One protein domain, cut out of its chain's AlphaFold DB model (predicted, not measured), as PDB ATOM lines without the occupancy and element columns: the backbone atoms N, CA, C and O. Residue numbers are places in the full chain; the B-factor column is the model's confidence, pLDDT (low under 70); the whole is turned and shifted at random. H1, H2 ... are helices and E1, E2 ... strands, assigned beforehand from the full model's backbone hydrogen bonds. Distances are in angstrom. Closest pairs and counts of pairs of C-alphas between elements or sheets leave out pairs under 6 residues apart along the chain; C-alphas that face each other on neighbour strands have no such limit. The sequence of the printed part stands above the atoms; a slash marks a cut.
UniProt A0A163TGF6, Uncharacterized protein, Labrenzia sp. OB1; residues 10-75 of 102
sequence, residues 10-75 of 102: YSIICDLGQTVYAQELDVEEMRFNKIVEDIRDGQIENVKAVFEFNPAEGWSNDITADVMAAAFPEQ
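What this domain is: This is residues 10 to 75 of the 102 residues of an uncharacterized protein of Labrenzia sp. OB1 (UniProt A0A163TGF6). A strongly twisted, curled sheet of four strands, made of two hairpins side by side, has two short helices packed on one face, H1 along it and H2 standing up from it; no named element covers the other face. The printed part has 66 residues, in the order E1, E2, H1, E3, E4, H2, and the antiparallel sheet runs E2, E1, E3, E4. The class is mixed, helices and strands. The whole is compact, with a radius of gyration of the C-alphas of 11.8 A, and spans 36 by 31 by 20 A.

Where its parts are: Find C-alpha 10 at (157.520, 162.680, 204.016); from there E1 runs 19.6 A to residue 16. E2 is residues 19 to 22, E3 residues 47 to 54, 20.9 A long, and E4 residues 59 to 62. H1, residues 32 to 40, is 12.2 A long. H2, residues 64 to 71, ends at C-alpha 71 at (163.970, 154.908, 214.642).

How they stand to each other: Look first at the inner strands E1 and E3: N 11 and O 51 are 2.9 A apart. In the hairpin E1 and E2, N 14 and O 21 are 2.8 A apart; in the hairpin E3 and E4, N 61 and O 52 are 2.9 A apart. E2, H1 and E3 form a split strand-helix-strand unit, two strands running the same way with E1 between them, and its crossover is right-handed. H1 runs along the strands at a height over the sheet of 10.0 A. H2, on the same face, stands up at 73 degrees; its closest C-alphas to E3 are Thr 64 and Val 50, 4.6 A. H1 and H2 touch, closest at C-alphas 40 and 71, 5.0 A, and are only just about perpendicular at 70.5 degrees. In both helices every O i to N i+4 pair is within hydrogen-bond range.

The domain as a whole: The farthest C-alphas, Ala 56 and Gln 75, are 37.8 A apart. The printed part has no cut and no long link. Only residue 75 has a pLDDT under 70.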
ATOM      1  N   TYR A  10     157.704 162.830 202.587       96.50
ATOM      2  CA  TYR A  10     157.520 162.680 204.016       96.50
ATOM      3  C   TYR A  10     157.690 164.040 204.688       96.50
ATOM      4  O   TYR A  10     158.643 164.760 204.388       96.50
ATOM      5  N   SER A  11     156.760 164.406 205.566       96.19
ATOM      6  CA  SER A  11     156.792 165.650 206.339       96.19
ATOM      7  C   SER A  11     156.666 165.340 207.822       96.19
ATOM      8  O   SER A  11     155.972 164.402 208.207       96.19
ATOM      9  N   ILE A  12     157.341 166.130 208.650       97.25
ATOM     10  CA  ILE A  12     157.410 165.929 210.094       97.25
ATOM     11  C   ILE A  12     156.871 167.178 210.767       97.25
ATOM     12  O   ILE A  12     157.283 168.291 210.439       97.25
ATOM     13  N   ILE A  13     155.973 166.983 211.722       97.56
ATOM     14  CA  ILE A  13     155.513 168.025 212.627       97.56
ATOM     15  C   ILE A  13     156.230 167.843 213.956       97.56
ATOM     16  O   ILE A  13     156.132 166.780 214.570       97.56
ATOM     17  N   CYS A  14     156.904 168.890 214.411       96.69
ATOM     18  CA  CYS A  14     157.609 168.928 215.681       96.69
ATOM     19  C   CYS A  14     156.942 169.914 216.641       96.69
ATOM     20  O   CYS A  14     156.262 170.865 216.238       96.69
ATOM     21  N   ASP A  15     157.138 169.674 217.931       96.69
ATOM     22  CA  ASP A  15     156.693 170.560 218.997       96.69
ATOM     23  C   ASP A  15     157.728 171.638 219.301       96.69
ATOM     24  O   ASP A  15     158.925 171.373 219.403       96.69
ATOM     25  N   LEU A  16     157.238 172.853 219.507       93.75
ATOM     26  CA  LEU A  16     158.003 173.989 219.999       93.75
ATOM     27  C   LEU A  16     157.254 174.619 221.182       93.75
ATOM     28  O   LEU A  16     156.888 175.801 221.178       93.75
ATOM     29  N   GLY A  17     156.969 173.802 222.197       92.56
ATOM     30  CA  GLY A  17     156.367 174.205 223.466       92.56
ATOM     31  C   GLY A  17     154.887 174.571 223.359       92.56
ATOM     32  O   GLY A  17     154.020 173.805 223.766       92.56
ATOM     33  N   GLN A  18     154.582 175.778 222.876       93.75
ATOM     34  CA  GLN A  18     153.200 176.271 222.723       93.75
ATOM     35  C   GLN A  18     152.706 176.252 221.275       93.75
ATOM     36  O   GLN A  18     151.541 176.560 221.020       93.75
ATOM     37  N   THR A  19     153.579 175.919 220.328       95.44
ATOM     38  CA  THR A  19     153.237 175.799 218.912       95.44
ATOM     39  C   THR A  19     153.802 174.509 218.349       95.44
ATOM     40  O   THR A  19     154.720 173.922 218.913       95.44
ATOM     41  N   VAL A  20     153.267 174.103 217.208       96.69
ATOM     42  CA  VAL A  20     153.863 173.075 216.360       96.69
ATOM     43  C   VAL A  20     154.422 173.725 215.104       96.69
ATOM     44  O   VAL A  20     153.954 174.792 214.694       96.69
ATOM     45  N   TYR A  21     155.425 173.099 214.506       95.19
ATOM     46  CA  TYR A  21     155.997 173.534 213.237       95.19
ATOM     47  C   TYR A  21     156.277 172.326 212.348       95.19
ATOM     48  O   TYR A  21     156.501 171.224 212.841       95.19
ATOM     49  N   ALA A  22     156.237 172.535 211.034       95.06
ATOM     50  CA  ALA A  22     156.716 171.542 210.088       95.06
ATOM     51  C   ALA A  22     158.231 171.693 209.948       95.06
ATOM     52  O   ALA A  22     158.713 172.806 209.734       95.06
ATOM     53  N   GLN A  23     158.968 170.594 210.070       94.12
ATOM     54  CA  GLN A  23     160.409 170.598 209.853       94.12
ATOM     55  C   GLN A  23     160.701 170.978 208.394       94.12
ATOM     56  O   GLN A  23     160.178 170.355 207.466       94.12
ATOM     57  N   GLU A  24     161.531 172.002 208.196       91.06
ATOM     58  CA  GLU A  24     162.036 172.352 206.871       91.06
ATOM     59  C   GLU A  24     163.103 171.328 206.475       91.06
ATOM     60  O   GLU A  24     164.063 171.109 207.216       91.06
ATOM     61  N   LEU A  25     162.893 170.677 205.332       90.88
ATOM     62  CA  LEU A  25     163.774 169.662 204.766       90.88
ATOM     63  C   LEU A  25     163.949 169.948 203.282       90.88
ATOM     64  O   LEU A  25     162.997 170.357 202.602       90.88
ATOM     65  N   ASP A  26     165.140 169.668 202.765       91.81
ATOM     66  CA  ASP A  26     165.331 169.662 201.327       91.81
ATOM     67  C   ASP A  26     164.519 168.520 200.703       91.81
ATOM     68  O   ASP A  26     164.347 167.438 201.266       91.81
ATOM     69  N   VAL A  27     164.027 168.740 199.485       89.44
ATOM     70  CA  VAL A  27     163.207 167.764 198.739       89.44
ATOM     71  C   VAL A  27     163.886 166.389 198.630       89.44
ATOM     72  O   VAL A  27     163.216 165.353 198.568       89.44
ATOM     73  N   GLU A  28     165.216 166.384 198.565       89.56
ATOM     74  CA  GLU A  28     166.048 165.185 198.474       89.56
ATOM     75  C   GLU A  28     166.086 164.403 199.798       89.56
ATOM     76  O   GLU A  28     166.203 163.177 199.781       89.56
ATOM     77  N   GLU A  29     165.897 165.094 200.923       92.12
ATOM     78  CA  GLU A  29     165.916 164.554 202.284       92.12
ATOM     79  C   GLU A  29     164.530 164.120 202.777       92.12
ATOM     80  O   GLU A  29     164.430 163.358 203.736       92.12
ATOM     81  N   MET A  30     163.454 164.527 202.093       93.56
ATOM     82  CA  MET A  30     162.073 164.095 202.358       93.56
ATOM     83  C   MET A  30     161.852 162.620 201.970       93.56
ATOM     84  O   MET A  30     161.080 162.293 201.057       93.56
ATOM     85  N   ARG A  31     162.574 161.708 202.623       94.50
ATOM     86  CA  ARG A  31     162.602 160.261 202.383       94.50
ATOM     87  C   ARG A  31     162.542 159.530 203.716       94.50
ATOM     88  O   ARG A  31     163.232 159.910 204.654       94.50
ATOM     89  N   PHE A  32     161.798 158.426 203.754       95.25
ATOM     90  CA  PHE A  32     161.604 157.614 204.958       95.25
ATOM     91  C   PHE A  32     162.910 157.314 205.710       95.25
ATOM     92  O   PHE A  32     163.054 157.687 206.867       95.25
ATOM     93  N   ASN A  33     163.894 156.709 205.034       94.69
ATOM     94  CA  ASN A  33     165.149 156.295 205.672       94.69
ATOM     95  C   ASN A  33     165.938 157.474 206.255       94.69
ATOM     96  O   ASN A  33     166.549 157.325 207.307       94.69
ATOM     97  N   LYS A  34     165.917 158.626 205.574       95.31
ATOM     98  CA  LYS A  34     166.634 159.823 206.012       95.31
ATOM     99  C   LYS A  34     165.993 160.404 207.270       95.31
ATOM    100  O   LYS A  34     166.684 160.667 208.240       95.31
ATOM    101  N   ILE A  35     164.665 160.485 207.289       95.25
ATOM    102  CA  ILE A  35     163.907 160.940 208.460       95.25
ATOM    103  C   ILE A  35     164.116 160.014 209.659       95.25
ATOM    104  O   ILE A  35     164.334 160.491 210.768       95.25
ATOM    105  N   VAL A  36     164.074 158.697 209.445       96.06
ATOM    106  CA  VAL A  36     164.335 157.712 210.505       96.06
ATOM    107  C   VAL A  36     165.743 157.887 211.077       96.06
ATOM    108  O   VAL A  36     165.906 157.887 212.295       96.06
ATOM    109  N   GLU A  37     166.750 158.061 210.217       96.06
ATOM    110  CA  GLU A  37     168.131 158.332 210.627       96.06
ATOM    111  C   GLU A  37     168.242 159.641 211.418       96.06
ATOM    112  O   GLU A  37     168.797 159.636 212.512       96.06
ATOM    113  N   ASP A  38     167.648 160.730 210.934       95.00
ATOM    114  CA  ASP A  38     167.736 162.042 211.580       95.00
ATOM    115  C   ASP A  38     167.016 162.091 212.936       95.00
ATOM    116  O   ASP A  38     167.489 162.751 213.864       95.00
ATOM    117  N   ILE A  39     165.901 161.369 213.084       95.19
ATOM    118  CA  ILE A  39     165.220 161.199 214.376       95.19
ATOM    119  C   ILE A  39     166.089 160.367 215.322       95.19
ATOM    120  O   ILE A  39     166.288 160.746 216.478       95.19
ATOM    121  N   ARG A  40     166.625 159.237 214.846       95.19
ATOM    122  CA  ARG A  40     167.462 158.342 215.656       95.19
ATOM    123  C   ARG A  40     168.738 159.031 216.138       95.19
ATOM    124  O   ARG A  40     169.141 158.843 217.283       95.19
ATOM    125  N   ASP A  41     169.354 159.829 215.276       94.88
ATOM    126  CA  ASP A  41     170.610 160.526 215.549       94.88
ATOM    127  C   ASP A  41     170.386 161.857 216.308       94.88
ATOM    128  O   ASP A  41     171.343 162.577 216.611       94.88
ATOM    129  N   GLY A  42     169.129 162.189 216.635       93.12
ATOM    130  CA  GLY A  42     168.746 163.367 217.418       93.12
ATOM    131  C   GLY A  42     168.851 164.696 216.666       93.12
ATOM    132  O   GLY A  42     168.832 165.753 217.285       93.12
ATOM    133  N   GLN A  43     168.973 164.674 215.336       93.81
ATOM    134  CA  GLN A  43     168.905 165.896 214.521       93.81
ATOM    135  C   GLN A  43     167.481 166.457 214.467       93.81
ATOM    136  O   GLN A  43     167.293 167.667 214.342       93.81
ATOM    137  N   ILE A  44     166.482 165.579 214.582       93.69
ATOM    138  CA  ILE A  44     165.071 165.941 214.658       93.69
ATOM    139  C   ILE A  44     164.529 165.478 216.006       93.69
ATOM    140  O   ILE A  44     164.441 164.284 216.288       93.69
ATOM    141  N   GLU A  45     164.135 166.440 216.835       92.56
ATOM    142  CA  GLU A  45     163.636 166.207 218.188       92.56
ATOM    143  C   GLU A  45     162.164 166.618 218.323       92.56
ATOM    144  O   GLU A  45     161.622 167.367 217.510       92.56
ATOM    145  N   ASN A  46     161.512 166.155 219.395       95.00
ATOM    146  CA  ASN A  46     160.138 166.524 219.753       95.00
ATOM    147  C   ASN A  46     159.100 166.258 218.644       95.00
ATOM    148  O   ASN A  46     158.152 167.029 218.468       95.00
ATOM    149  N   VAL A  47     159.260 165.151 217.912       96.00
ATOM    150  CA  VAL A  47     158.336 164.721 216.853       96.00
ATOM    151  C   VAL A  47     156.928 164.507 217.418       96.00
ATOM    152  O   VAL A  47     156.730 163.794 218.402       96.00
ATOM    153  N   LYS A  48     155.938 165.132 216.778       96.88
ATOM    154  CA  LYS A  48     154.506 165.002 217.085       96.88
ATOM    155  C   LYS A  48     153.762 164.164 216.065       96.88
ATOM    156  O   LYS A  48     152.875 163.415 216.459       96.88
ATOM    157  N   ALA A  49     154.096 164.322 214.788       96.81
ATOM    158  CA  ALA A  49     153.498 163.543 213.719       96.81
ATOM    159  C   ALA A  49     154.451 163.415 212.532       96.81
ATOM    160  O   ALA A  49     155.237 164.328 212.266       96.81
ATOM    161  N   VAL A  50     154.341 162.314 211.795       97.44
ATOM    162  CA  VAL A  50     155.012 162.110 210.511       97.44
ATOM    163  C   VAL A  50     153.973 161.700 209.479       97.44
ATOM    164  O   VAL A  50     153.239 160.732 209.674       97.44
ATOM    165  N   PHE A  51     153.922 162.439 208.376       97.69
ATOM    166  CA  PHE A  51     152.998 162.196 207.281       97.69
ATOM    167  C   PHE A  51     153.749 161.761 206.036       97.69
ATOM    168  O   PHE A  51     154.657 162.463 205.588       97.69
ATOM    169  N   GLU A  52     153.320 160.658 205.436       97.44
ATOM    170  CA  GLU A  52     153.638 160.354 204.045       97.44
ATOM    171  C   GLU A  52     152.558 160.930 203.128       97.44
ATOM    172  O   GLU A  52     151.381 161.005 203.494       97.44
ATOM    173  N   PHE A  53     152.950 161.375 201.939       96.69
ATOM    174  CA  PHE A  53     152.017 161.914 200.956       96.69
ATOM    175  C   PHE A  53     152.574 161.830 199.534       96.69
ATOM    176  O   PHE A  53     153.784 161.920 199.325       96.69
ATOM    177  N   ASN A  54     151.683 161.723 198.546       96.12
ATOM    178  CA  ASN A  54     152.018 161.879 197.129       96.12
ATOM    179  C   ASN A  54     151.234 163.076 196.552       96.12
ATOM    180  O   ASN A  54     150.008 163.000 196.428       96.12
ATOM    181  N   PRO A  55     151.909 164.183 196.189       93.06
ATOM    182  CA  PRO A  55     151.263 165.366 195.626       93.06
ATOM    183  C   PRO A  55     150.531 165.129 194.300       93.06
ATOM    184  O   PRO A  55     149.516 165.783 194.058       93.06
ATOM    185  N   ALA A  56     151.033 164.244 193.432       94.81
ATOM    186  CA  ALA A  56     150.401 163.964 192.143       94.81
ATOM    187  C   ALA A  56     149.149 163.088 192.291       94.81
ATOM    188  O   ALA A  56     148.169 163.291 191.573       94.81
ATOM    189  N   GLU A  57     149.173 162.142 193.230       93.25
ATOM    190  CA  GLU A  57     148.058 161.219 193.478       93.25
ATOM    191  C   GLU A  57     147.038 161.758 194.497       93.25
ATOM    192  O   GLU A  57     145.897 161.296 194.530       93.25
ATOM    193  N   GLY A  58     147.405 162.764 195.297       94.44
ATOM    194  CA  GLY A  58     146.485 163.507 196.162       94.44
ATOM    195  C   GLY A  58     146.107 162.812 197.472       94.44
ATOM    196  O   GLY A  58     145.043 163.102 198.021       94.44
ATOM    197  N   TRP A  59     146.948 161.912 197.984       96.38
ATOM    198  CA  TRP A  59     146.734 161.226 199.264       96.38
ATOM    199  C   TRP A  59     147.792 161.591 200.310       96.38
ATOM    200  O   TRP A  59     148.889 162.046 199.978       96.38
ATOM    201  N   SER A  60     147.446 161.378 201.583       97.19
ATOM    202  CA  SER A  60     148.350 161.506 202.726       97.19
ATOM    203  C   SER A  60     147.940 160.556 203.852       97.19
ATOM    204  O   SER A  60     146.745 160.430 204.125       97.19
ATOM    205  N   ASN A  61     148.921 159.922 204.499       97.56
ATOM    206  CA  ASN A  61     148.727 159.034 205.644       97.56
ATOM    207  C   ASN A  61     149.611 159.462 206.819       97.56
ATOM    208  O   ASN A  61     150.736 159.920 206.628       97.56
ATOM    209  N   ASP A  62     149.101 159.278 208.035       97.69
ATOM    210  CA  ASP A  62     149.890 159.370 209.264       97.69
ATOM    211  C   ASP A  62     150.630 158.046 209.484       97.69
ATOM    212  O   ASP A  62     150.001 156.994 209.604       97.69
ATOM    213  N   ILE A  63     151.957 158.115 209.527       97.38
ATOM    214  CA  ILE A  63     152.868 156.975 209.720       97.38
ATOM    215  C   ILE A  63     153.776 157.195 210.930       97.38
ATOM    216  O   ILE A  63     154.871 156.637 211.022       97.38
ATOM    217  N   THR A  64     153.343 158.033 211.874       96.81
ATOM    218  CA  THR A  64     154.134 158.383 213.059       96.81
ATOM    219  C   THR A  64     154.582 157.134 213.812       96.81
ATOM    220  O   THR A  64     155.747 157.023 214.178       96.81
ATOM    221  N   ALA A  65     153.684 156.165 214.005       94.69
ATOM    222  CA  ALA A  65     154.004 154.924 214.702       94.69
ATOM    223  C   ALA A  65     155.099 154.118 213.984       94.69
ATOM    224  O   ALA A  65     156.057 153.691 214.624       94.69
ATOM    225  N   ASP A  66     154.992 153.970 212.663       95.44
ATOM    226  CA  ASP A  66     155.934 153.183 211.862       95.44
ATOM    227  C   ASP A  66     157.329 153.818 211.848       95.44
ATOM    228  O   ASP A  66     158.339 153.129 211.994       95.44
ATOM    229  N   VAL A  67     157.394 155.148 211.729       95.00
ATOM    230  CA  VAL A  67     158.659 155.895 211.750       95.00
ATOM    231  C   VAL A  67     159.314 155.825 213.127       95.00
ATOM    232  O   VAL A  67     160.516 155.580 213.217       95.00
ATOM    233  N   MET A  68     158.537 155.993 214.201       94.38
ATOM    234  CA  MET A  68     159.070 155.921 215.564       94.38
ATOM    235  C   MET A  68     159.545 154.506 215.912       94.38
ATOM    236  O   MET A  68     160.610 154.366 216.509       94.38
ATOM    237  N   ALA A  69     158.821 153.467 215.484       93.44
ATOM    238  CA  ALA A  69     159.246 152.076 215.642       93.44
ATOM    239  C   ALA A  69     160.520 151.761 214.840       93.44
ATOM    240  O   ALA A  69     161.376 151.015 215.306       93.44
ATOM    241  N   ALA A  70     160.683 152.345 213.649       93.81
ATOM    242  CA  ALA A  70     161.897 152.180 212.852       93.81
ATOM    243  C   ALA A  70     163.110 152.923 213.444       93.81
ATOM    244  O   ALA A  70     164.232 152.420 213.365       93.81
ATOM    245  N   ALA A  71     162.904 154.110 214.026       92.75
ATOM    246  CA  ALA A  71     163.970 154.908 214.642       92.75
ATOM    247  C   ALA A  71     164.429 154.327 215.986       92.75
ATOM    248  O   ALA A  71     165.625 154.314 216.286       92.75
ATOM    249  N   PHE A  72     163.482 153.808 216.766       91.31
ATOM    250  CA  PHE A  72     163.709 153.202 218.071       91.31
ATOM    251  C   PHE A  72     163.111 151.795 218.076       91.31
ATOM    252  O   PHE A  72     162.045 151.589 218.660       91.31
ATOM    253  N   PRO A  73     163.760 150.826 217.403       84.88
ATOM    254  CA  PRO A  73     163.289 149.451 217.442       84.88
ATOM    255  C   PRO A  73     163.228 149.000 218.898       84.88
ATOM    256  O   PRO A  73     164.156 149.271 219.666       84.88
ATOM    257  N   GLU A  74     162.135 148.332 219.271       76.31
ATOM    258  CA  GLU A  74     162.048 147.647 220.556       76.31
ATOM    259  C   GLU A  74     163.279 146.742 220.651       76.31
ATOM    260  O   GLU A  74     163.461 145.818 219.856       76.31
ATOM    261  N   GLN A  75     164.194 147.072 221.562       61.19
ATOM    262  CA  GLN A  75     165.186 146.101 221.978       61.19
ATOM    263  C   GLN A  75     164.364 145.035 222.681       61.19
ATOM    264  O   GLN A  75     163.701 145.357 223.669       61.19
TER     265      GLN A  75